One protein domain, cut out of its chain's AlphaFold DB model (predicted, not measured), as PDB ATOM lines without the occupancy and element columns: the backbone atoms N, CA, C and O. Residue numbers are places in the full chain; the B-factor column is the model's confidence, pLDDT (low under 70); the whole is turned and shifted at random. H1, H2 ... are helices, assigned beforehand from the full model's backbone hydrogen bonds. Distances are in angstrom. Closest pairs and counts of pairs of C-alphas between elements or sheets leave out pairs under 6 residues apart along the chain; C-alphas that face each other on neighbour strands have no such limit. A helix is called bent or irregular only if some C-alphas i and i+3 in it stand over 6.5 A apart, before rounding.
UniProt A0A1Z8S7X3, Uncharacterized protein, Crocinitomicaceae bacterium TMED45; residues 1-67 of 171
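What this domain is: This is residues 1 to 67 of the 171 residues of an uncharacterized protein of Crocinitomicaceae bacterium TMED45 (UniProt A0A1Z8S7X3). A tail of residues 1 to 6, then H1 and H2 one after the other, form an elongated arm that leads to a loose head, in which H3 and H4 cross with the loop of residues 44 to 53 between them along the chain. The arm makes much of the length, and no two helices clearly touch. The printed part has 67 residues with four named helices, in the order H1, H2, H3, H4, and no named strand; the class is all helix. The whole is loose, with a radius of gyration of the C-alphas of 14.4 A, and spans 50 by 24 by 18 A.

Where its parts are: H1 is residues 7 to 11, beginning at C-alpha 7 (0.310, 8.627, 37.527), and is 6.2 A long. H2, residues 14 to 28, is the longest helix at 21.3 A. H3, residues 34 to 43, measures 14.1 A. H4, residues 54 to 67, measures 19.9 A and ends at C-alpha 67 (26.221, 8.047, 5.527). H4 is neither bent nor irregular, but only just: C-alphas 63 and 66 are 6.1 A apart.

How they stand to each other: H1 and H2 are close but not clearly touching; their closest C-alphas, of Phe 10 and Tyr 16, are 6.9 A apart. H2 and H3 are close but not clearly touching, with the closest C-alphas, of Ile 26 and Ile 34, 7.7 A apart, and run opposite ways at a steep tilt of 44 degrees. H3 and H4 are close but not clearly touching, about perpendicular at 77 degrees; their closest C-alphas, of Tyr 37 and Tyr 60, are 7.1 A apart. H1 is apart from H3 and H4, and H2 from H4. In H1, H2 and H3 every O i to N i+4 pair is within hydrogen-bond range; in H4, 7 of 10 are.

The domain as a whole: The two C-alphas farthest apart, of Met 1 and Val 66, are 50.5 A apart. The printed part has no cut. The links H1 to H2 and H2 to H3 are tight, H3 to H4 is short, and no link is long. The mean pLDDT of the printed part is 89.4, with residues 1 to 2 under 70.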
ATOM      1  N   MET A   1       3.176  -8.484  45.930       49.88
ATOM      2  CA  MET A   1       2.632  -7.877  44.694       49.88
ATOM      3  C   MET A   1       3.418  -6.611  44.400       49.88
ATOM      4  O   MET A   1       3.707  -5.885  45.342       49.88
ATOM      5  N   LYS A   2       3.809  -6.353  43.143       66.25
ATOM      6  CA  LYS A   2       4.289  -5.013  42.766       66.25
ATOM      7  C   LYS A   2       3.097  -4.062  42.893       66.25
ATOM      8  O   LYS A   2       2.067  -4.335  42.290       66.25
ATOM      9  N   HIS A   3       3.235  -3.015  43.700       78.31
ATOM     10  CA  HIS A   3       2.282  -1.909  43.737       78.31
ATOM     11  C   HIS A   3       2.212  -1.288  42.333       78.31
ATOM     12  O   HIS A   3       3.260  -1.039  41.727       78.31
ATOM     13  N   GLU A   4       1.008  -1.091  41.793       84.00
ATOM     14  CA  GLU A   4       0.838  -0.350  40.542       84.00
ATOM     15  C   GLU A   4       1.225   1.104  40.775       84.00
ATOM     16  O   GLU A   4       0.788   1.722  41.742       84.00
ATOM     17  N   LYS A   5       2.093   1.646  39.923       84.25
ATOM     18  CA  LYS A   5       2.523   3.030  40.085       84.25
ATOM     19  C   LYS A   5       1.363   3.972  39.814       84.25
ATOM     20  O   LYS A   5       0.668   3.807  38.813       84.25
ATOM     21  N   THR A   6       1.208   4.984  40.659       93.94
ATOM     22  CA  THR A   6       0.279   6.075  40.361       93.94
ATOM     23  C   THR A   6       0.798   6.900  39.183       93.94
ATOM     24  O   THR A   6       1.980   6.848  38.819       93.94
ATOM     25  N   TYR A   7      -0.086   7.693  38.579       88.81
ATOM     26  CA  TYR A   7       0.310   8.627  37.527       88.81
ATOM     27  C   TYR A   7       1.389   9.612  38.010       88.81
ATOM     28  O   TYR A   7       2.373   9.838  37.306       88.81
ATOM     29  N   ASP A   8       1.268  10.116  39.239       91.69
ATOM     30  CA  ASP A   8       2.247  11.038  39.823       91.69
ATOM     31  C   ASP A   8       3.617  10.376  40.019       91.69
ATOM     32  O   ASP A   8       4.652  10.978  39.724       91.69
ATOM     33  N   GLU A   9       3.655   9.113  40.448       91.62
ATOM     34  CA  GLU A   9       4.903   8.345  40.550       91.62
ATOM     35  C   GLU A   9       5.537   8.077  39.176       91.62
ATOM     36  O   GLU A   9       6.764   8.003  39.051       91.62
ATOM     37  N   PHE A  10       4.717   7.923  38.132       89.50
ATOM     38  CA  PHE A  10       5.189   7.782  36.758       89.50
ATOM     39  C   PHE A  10       5.769   9.093  36.215       89.50
ATOM     40  O   PHE A  10       6.902   9.089  35.721       89.50
ATOM     41  N   MET A  11       5.050  10.210  36.357       90.50
ATOM     42  CA  MET A  11       5.502  11.530  35.902       90.50
ATOM     43  C   MET A  11       6.789  11.979  36.594       90.50
ATOM     44  O   MET A  11       7.681  12.528  35.955       90.50
ATOM     45  N   ASN A  12       6.927  11.696  37.890       91.12
ATOM     46  CA  ASN A  12       8.135  12.025  38.646       91.12
ATOM     47  C   ASN A  12       9.257  10.987  38.472       91.12
ATOM     48  O   ASN A  12      10.321  11.090  39.088       91.12
ATOM     49  N   SER A  13       9.054   9.965  37.636       90.62
ATOM     50  CA  SER A  13      10.087   8.968  37.385       90.62
ATOM     51  C   SER A  13      11.241   9.551  36.568       90.62
ATOM     52  O   SER A  13      11.057  10.298  35.606       90.62
ATOM     53  N   LYS A  14      12.466   9.118  36.890       87.56
ATOM     54  CA  LYS A  14      13.684   9.522  36.167       87.56
ATOM     55  C   LYS A  14      13.614   9.287  34.652       87.56
ATOM     56  O   LYS A  14      14.236  10.022  33.898       87.56
ATOM     57  N   TYR A  15      12.883   8.260  34.212       85.94
ATOM     58  CA  TYR A  15      12.766   7.912  32.796       85.94
ATOM     59  C   TYR A  15      11.818   8.855  32.060       85.94
ATOM     60  O   TYR A  15      12.173   9.328  30.985       85.94
ATOM     61  N   TYR A  16      10.661   9.175  32.649       90.06
ATOM     62  CA  TYR A  16       9.725  10.130  32.058       90.06
ATOM     63  C   TYR A  16      10.342  11.530  31.978       90.06
ATOM     64  O   TYR A  16      10.339  12.144  30.916       90.06
ATOM     65  N   LEU A  17      10.974  11.997  33.059       92.00
ATOM     66  CA  LEU A  17      11.650  13.297  33.072       92.00
ATOM     67  C   LEU A  17      12.777  13.378  32.033       92.00
ATOM     68  O   LEU A  17      12.901  14.384  31.335       92.00
ATOM     69  N   ALA A  18      13.579  12.319  31.892       89.88
ATOM     70  CA  ALA A  18      14.627  12.274  30.877       89.88
ATOM     71  C   ALA A  18      14.051  12.247  29.450       89.88
ATOM     72  O   ALA A  18      14.581  12.929  28.577       89.88
ATOM     73  N   PHE A  19      12.942  11.535  29.224       89.50
ATOM     74  CA  PHE A  19      12.225  11.542  27.948       89.50
ATOM     75  C   PHE A  19      11.683  12.934  27.600       89.50
ATOM     76  O   PHE A  19      11.943  13.421  26.506       89.50
ATOM     77  N   VAL A  20      11.001  13.612  28.528       92.00
ATOM     78  CA  VAL A  20      10.480  14.975  28.308       92.00
ATOM     79  C   VAL A  20      11.619  15.954  28.025       92.00
ATOM     80  O   VAL A  20      11.530  16.771  27.109       92.00
ATOM     81  N   LYS A  21      12.730  15.852  28.765       92.69
ATOM     82  CA  LYS A  21      13.929  16.663  28.514       92.69
ATOM     83  C   LYS A  21      14.501  16.413  27.115       92.69
ATOM     84  O   LYS A  21      14.897  17.358  26.439       92.69
ATOM     85  N   PHE A  22      14.539  15.159  26.676       93.38
ATOM     86  CA  PHE A  22      14.998  14.789  25.341       93.38
ATOM     87  C   PHE A  22      14.057  15.276  24.236       93.38
ATOM     88  O   PHE A  22      14.530  15.848  23.258       93.38
ATOM     89  N   ALA A  23      12.744  15.147  24.422       91.00
ATOM     90  CA  ALA A  23      11.750  15.672  23.493       91.00
ATOM     91  C   ALA A  23      11.903  17.191  23.314       91.00
ATOM     92  O   ALA A  23      12.016  17.668  22.190       91.00
ATOM     93  N   ASN A  24      12.020  17.942  24.415       91.31
ATOM     94  CA  ASN A  24      12.271  19.387  24.362       91.31
ATOM     95  C   ASN A  24      13.599  19.730  23.670       91.31
ATOM     96  O   ASN A  24      13.667  20.701  22.923       91.31
ATOM     97  N   TYR A  25      14.647  18.932  23.895       92.25
ATOM     98  CA  TYR A  25      15.935  19.120  23.229       92.25
ATOM     99  C   TYR A  25      15.823  18.966  21.708       92.25
ATOM    100  O   TYR A  25      16.285  19.841  20.985       92.25
ATOM    101  N   ILE A  26      15.164  17.911  21.221       89.81
ATOM    102  CA  ILE A  26      14.967  17.677  19.782       89.81
ATOM    103  C   ILE A  26      14.099  18.762  19.132       89.81
ATOM    104  O   ILE A  26      14.284  19.078  17.964       89.81
ATOM    105  N   LEU A  27      13.158  19.361  19.865       84.88
ATOM    106  CA  LEU A  27      12.389  20.492  19.334       84.88
ATOM    107  C   LEU A  27      13.261  21.740  19.123       84.88
ATOM    108  O   LEU A  27      12.982  22.531  18.228       84.88
ATOM    109  N   GLY A  28      14.306  21.924  19.938       79.94
ATOM    110  CA  GLY A  28      15.238  23.052  19.823       79.94
ATOM    111  C   GLY A  28      16.438  22.791  18.907       79.94
ATOM    112  O   GLY A  28      16.971  23.717  18.296       79.94
ATOM    113  N   VAL A  29      16.872  21.538  18.798       77.00
ATOM    114  CA  VAL A  29      17.991  21.118  17.952       77.00
ATOM    115  C   VAL A  29      17.435  20.423  16.727       77.00
ATOM    116  O   VAL A  29      16.816  19.375  16.836       77.00
ATOM    117  N   TYR A  30      17.690  20.979  15.543       72.94
ATOM    118  CA  TYR A  30      17.314  20.314  14.299       72.94
ATOM    119  C   TYR A  30      17.991  18.938  14.229       72.94
ATOM    120  O   TYR A  30      19.210  18.871  14.061       72.94
ATOM    121  N   VAL A  31      17.202  17.866  14.336       82.06
ATOM    122  CA  VAL A  31      17.621  16.477  14.120       82.06
ATOM    123  C   VAL A  31      16.985  15.989  12.825       82.06
ATOM    124  O   VAL A  31      15.770  15.844  12.748       82.06
ATOM    125  N   ALA A  32      17.811  15.721  11.810       78.00
ATOM    126  CA  ALA A  32      17.337  15.362  10.469       78.00
ATOM    127  C   ALA A  32      16.437  14.116  10.464       78.00
ATOM    128  O   ALA A  32      15.446  14.064   9.742       78.00
ATOM    129  N   ASN A  33      16.790  13.118  11.276       85.06
ATOM    130  CA  ASN A  33      15.975  11.937  11.506       85.06
ATOM    131  C   ASN A  33      16.065  11.527  12.983       85.06
ATOM    132  O   ASN A  33      17.089  11.024  13.450       85.06
ATOM    133  N   ILE A  34      14.973  11.759  13.713       90.62
ATOM    134  CA  ILE A  34      14.877  11.491  15.152       90.62
ATOM    135  C   ILE A  34      15.012   9.992  15.440       90.62
ATOM    136  O   ILE A  34      15.702   9.616  16.387       90.62
ATOM    137  N   GLU A  35      14.405   9.135  14.618       91.88
ATOM    138  CA  GLU A  35      14.450   7.680  14.787       91.88
ATOM    139  C   GLU A  35      15.885   7.168  14.663       91.88
ATOM    140  O   GLU A  35      16.374   6.486  15.561       91.88
ATOM    141  N   THR A  36      16.612   7.589  13.623       91.50
ATOM    142  CA  THR A  36      18.022   7.214  13.438       91.50
ATOM    143  C   THR A  36      18.904   7.708  14.585       91.50
ATOM    144  O   THR A  36      19.826   7.001  14.997       91.50
ATOM    145  N   TYR A  37      18.641   8.901  15.130       94.31
ATOM    146  CA  TYR A  37      19.389   9.389  16.289       94.31
ATOM    147  C   TYR A  37      19.103   8.547  17.542       94.31
ATOM    148  O   TYR A  37      20.038   8.136  18.230       94.31
ATOM    149  N   ILE A  38      17.838   8.202  17.808       95.00
ATOM    150  CA  ILE A  38      17.455   7.319  18.922       95.00
ATOM    151  C   ILE A  38      18.087   5.932  18.769       95.00
ATOM    152  O   ILE A  38      18.673   5.414  19.720       95.00
ATOM    153  N   GLU A  39      18.027   5.334  17.579       95.88
ATOM    154  CA  GLU A  39      18.675   4.052  17.296       95.88
ATOM    155  C   GLU A  39      20.183   4.111  17.550       95.88
ATOM    156  O   GLU A  39      20.753   3.198  18.158       95.88
ATOM    157  N   TRP A  40      20.836   5.199  17.134       96.19
ATOM    158  CA  TRP A  40      22.257   5.412  17.383       96.19
ATOM    159  C   TRP A  40      22.563   5.522  18.882       96.19
ATOM    160  O   TRP A  40      23.464   4.829  19.366       96.19
ATOM    161  N   LEU A  41      21.778   6.303  19.637       96.19
ATOM    162  CA  LEU A  41      21.909   6.448  21.093       96.19
ATOM    163  C   LEU A  41      21.796   5.093  21.805       96.19
ATOM    164  O   LEU A  41      22.615   4.767  22.671       96.19
ATOM    165  N   LEU A  42      20.816   4.277  21.407       96.31
ATOM    166  CA  LEU A  42      20.602   2.936  21.949       96.31
ATOM    167  C   LEU A  42      21.752   1.988  21.586       96.31
ATOM    168  O   LEU A  42      22.294   1.310  22.464       96.31
ATOM    169  N   LYS A  43      22.181   1.975  20.318       97.06
ATOM    170  CA  LYS A  43      23.285   1.135  19.829       97.06
ATOM    171  C   LYS A  43      24.605   1.454  20.529       97.06
ATOM    172  O   LYS A  43      25.352   0.540  20.875       97.06
ATOM    173  N   LYS A  44      24.881   2.737  20.768       97.19
ATOM    174  CA  LYS A  44      26.065   3.221  21.495       97.19
ATOM    175  C   LYS A  44      25.928   3.115  23.015       97.19
ATOM    176  O   LYS A  44      26.893   3.385  23.724       97.19
ATOM    177  N   ARG A  45      24.763   2.687  23.522       96.62
ATOM    178  CA  ARG A  45      24.440   2.597  24.956       96.62
ATOM    179  C   ARG A  45      24.665   3.929  25.682       96.62
ATOM    180  O   ARG A  45      25.128   3.951  26.824       96.62
ATOM    181  N   VAL A  46      24.336   5.040  25.021       96.69
ATOM    182  CA  VAL A  46      24.447   6.375  25.617       96.69
ATOM    183  C   VAL A  46      23.477   6.470  26.786       96.69
ATOM    184  O   VAL A  46      22.297   6.130  26.671       96.69
ATOM    185  N   ARG A  47      23.965   6.950  27.929       93.50
ATOM    186  CA  ARG A  47      23.123   7.128  29.111       93.50
ATOM    187  C   ARG A  47      22.034   8.170  28.846       93.50
ATOM    188  O   ARG A  47      22.330   9.251  28.344       93.50
ATOM    189  N   ILE A  48      20.798   7.873  29.250       91.12
ATOM    190  CA  ILE A  48      19.614   8.709  28.972       91.12
ATOM    191  C   ILE A  48      19.741  10.155  29.481       91.12
ATOM    192  O   ILE A  48      19.235  11.081  28.860       91.12
ATOM    193  N   ASP A  49      20.486  10.384  30.566       89.81
ATOM    194  CA  ASP A  49      20.741  11.725  31.107       89.81
ATOM    195  C   ASP A  49      21.629  12.601  30.201       89.81
ATOM    196  O   ASP A  49      21.693  13.817  30.395       89.81
ATOM    197  N   LYS A  50      22.289  11.997  29.204       93.25
ATOM    198  CA  LYS A  50      23.167  12.657  28.227       93.25
ATOM    199  C   LYS A  50      22.537  12.842  26.847       93.25
ATOM    200  O   LYS A  50      23.140  13.510  26.013       93.25
ATOM    201  N   TRP A  51      21.338  12.310  26.605       93.75
ATOM    202  CA  TRP A  51      20.690  12.369  25.286       93.75
ATOM    203  C   TRP A  51      20.408  13.804  24.815       93.75
ATOM    204  O   TRP A  51      20.414  14.075  23.620       93.75
ATOM    205  N   SER A  52      20.219  14.730  25.759       93.25
ATOM    206  CA  SER A  52      20.003  16.162  25.513       93.25
ATOM    207  C   SER A  52      21.292  16.995  25.574       93.25
ATOM    208  O   SER A  52      21.264  18.106  26.105       93.25
ATOM    209  N   SER A  53      22.442  16.446  25.177       92.75
ATOM    210  CA  SER A  53      23.711  17.187  25.195       92.75
ATOM    211  C   SER A  53      24.287  17.353  23.799       92.75
ATOM    212  O   SER A  53      24.351  16.389  23.037       92.75
ATOM    213  N   ASP A  54      24.770  18.562  23.507       91.06
ATOM    214  CA  ASP A  54      25.344  18.894  22.202       91.06
ATOM    215  C   ASP A  54      26.556  18.033  21.878       91.06
ATOM    216  O   ASP A  54      26.704  17.610  20.745       91.06
ATOM    217  N   THR A  55      27.371  17.675  22.873       92.69
ATOM    218  CA  THR A  55      28.507  16.764  22.672       92.69
ATOM    219  C   THR A  55      28.066  15.403  22.129       92.69
ATOM    220  O   THR A  55      28.653  14.911  21.172       92.69
ATOM    221  N   VAL A  56      27.009  14.806  22.695       95.00
ATOM    222  CA  VAL A  56      26.484  13.513  22.220       95.00
ATOM    223  C   VAL A  56      25.870  13.655  20.830       95.00
ATOM    224  O   VAL A  56      26.044  12.778  19.984       95.00
ATOM    225  N   TYR A  57      25.165  14.758  20.579       94.06
ATOM    226  CA  TYR A  57      24.582  15.001  19.268       94.06
ATOM    227  C   TYR A  57      25.657  15.214  18.193       94.06
ATOM    228  O   TYR A  57      25.587  14.637  17.112       94.06
ATOM    229  N   GLU A  58      26.702  15.970  18.506       92.69
ATOM    230  CA  GLU A  58      27.852  16.196  17.636       92.69
ATOM    231  C   GLU A  58      28.600  14.896  17.294       92.69
ATOM    232  O   GLU A  58      29.013  14.707  16.150       92.69
ATOM    233  N   GLU A  59      28.739  13.965  18.245       93.75
ATOM    234  CA  GLU A  59      29.283  12.624  17.978       93.75
ATOM    235  C   GLU A  59      28.430  11.847  16.967       93.75
ATOM    236  O   GLU A  59      28.969  11.214  16.056       93.75
ATOM    237  N   TYR A  60      27.102  11.929  17.088       93.88
ATOM    238  CA  TYR A  60      26.187  11.342  16.114       93.88
ATOM    239  C   TYR A  60      26.350  11.976  14.726       93.88
ATOM    240  O   TYR A  60      26.464  11.249  13.738       93.88
ATOM    241  N   ILE A  61      26.422  13.308  14.643       92.19
ATOM    242  CA  ILE A  61      26.561  14.042  13.377       92.19
ATOM    243  C   ILE A  61      27.804  13.606  12.591       92.19
ATOM    244  O   ILE A  61      27.715  13.407  11.377       92.19
ATOM    245  N   LYS A  62      28.944  13.402  13.264       90.06
ATOM    246  CA  LYS A  62      30.187  12.937  12.619       90.06
ATOM    247  C   LYS A  62      30.003  11.597  11.901       90.06
ATOM    248  O   LYS A  62      30.554  11.391  10.823       90.06
ATOM    249  N   GLU A  63      29.212  10.688  12.472       90.31
ATOM    250  CA  GLU A  63      28.903   9.397  11.846       90.31
ATOM    251  C   GLU A  63      27.780   9.494  10.804       90.31
ATOM    252  O   GLU A  63      27.819   8.803   9.782       90.31
ATOM    253  N   PHE A  64      26.772  10.324  11.070       90.44
ATOM    254  CA  PHE A  64      25.576  10.457  10.245       90.44
ATOM    255  C   PHE A  64      25.865  11.152   8.913       90.44
ATOM    256  O   PHE A  64      25.504  10.619   7.864       90.44
ATOM    257  N   ASN A  65      26.578  12.283   8.930       89.31
ATOM    258  CA  ASN A  65      26.810  13.108   7.739       89.31
ATOM    259  C   ASN A  65      27.530  12.360   6.606       89.31
ATOM    260  O   ASN A  65      27.323  12.651   5.434       89.31
ATOM    261  N   VAL A  66      28.386  11.384   6.919       87.19
ATOM    262  CA  VAL A  66      29.093  10.616   5.879       87.19
ATOM    263  C   VAL A  66      28.168   9.581   5.218       87.19
ATOM    264  O   VAL A  66      28.375   9.204   4.061       87.19
ATOM    265  N   ARG A  67      27.143   9.116   5.944       88.62
ATOM    266  CA  ARG A  67      26.221   8.047   5.527       88.62
ATOM    267  C   ARG A  67      24.918   8.558   4.927       88.62
ATOM    268  O   ARG A  67      24.286   7.803   4.195       88.62
TER     269      ARG A  67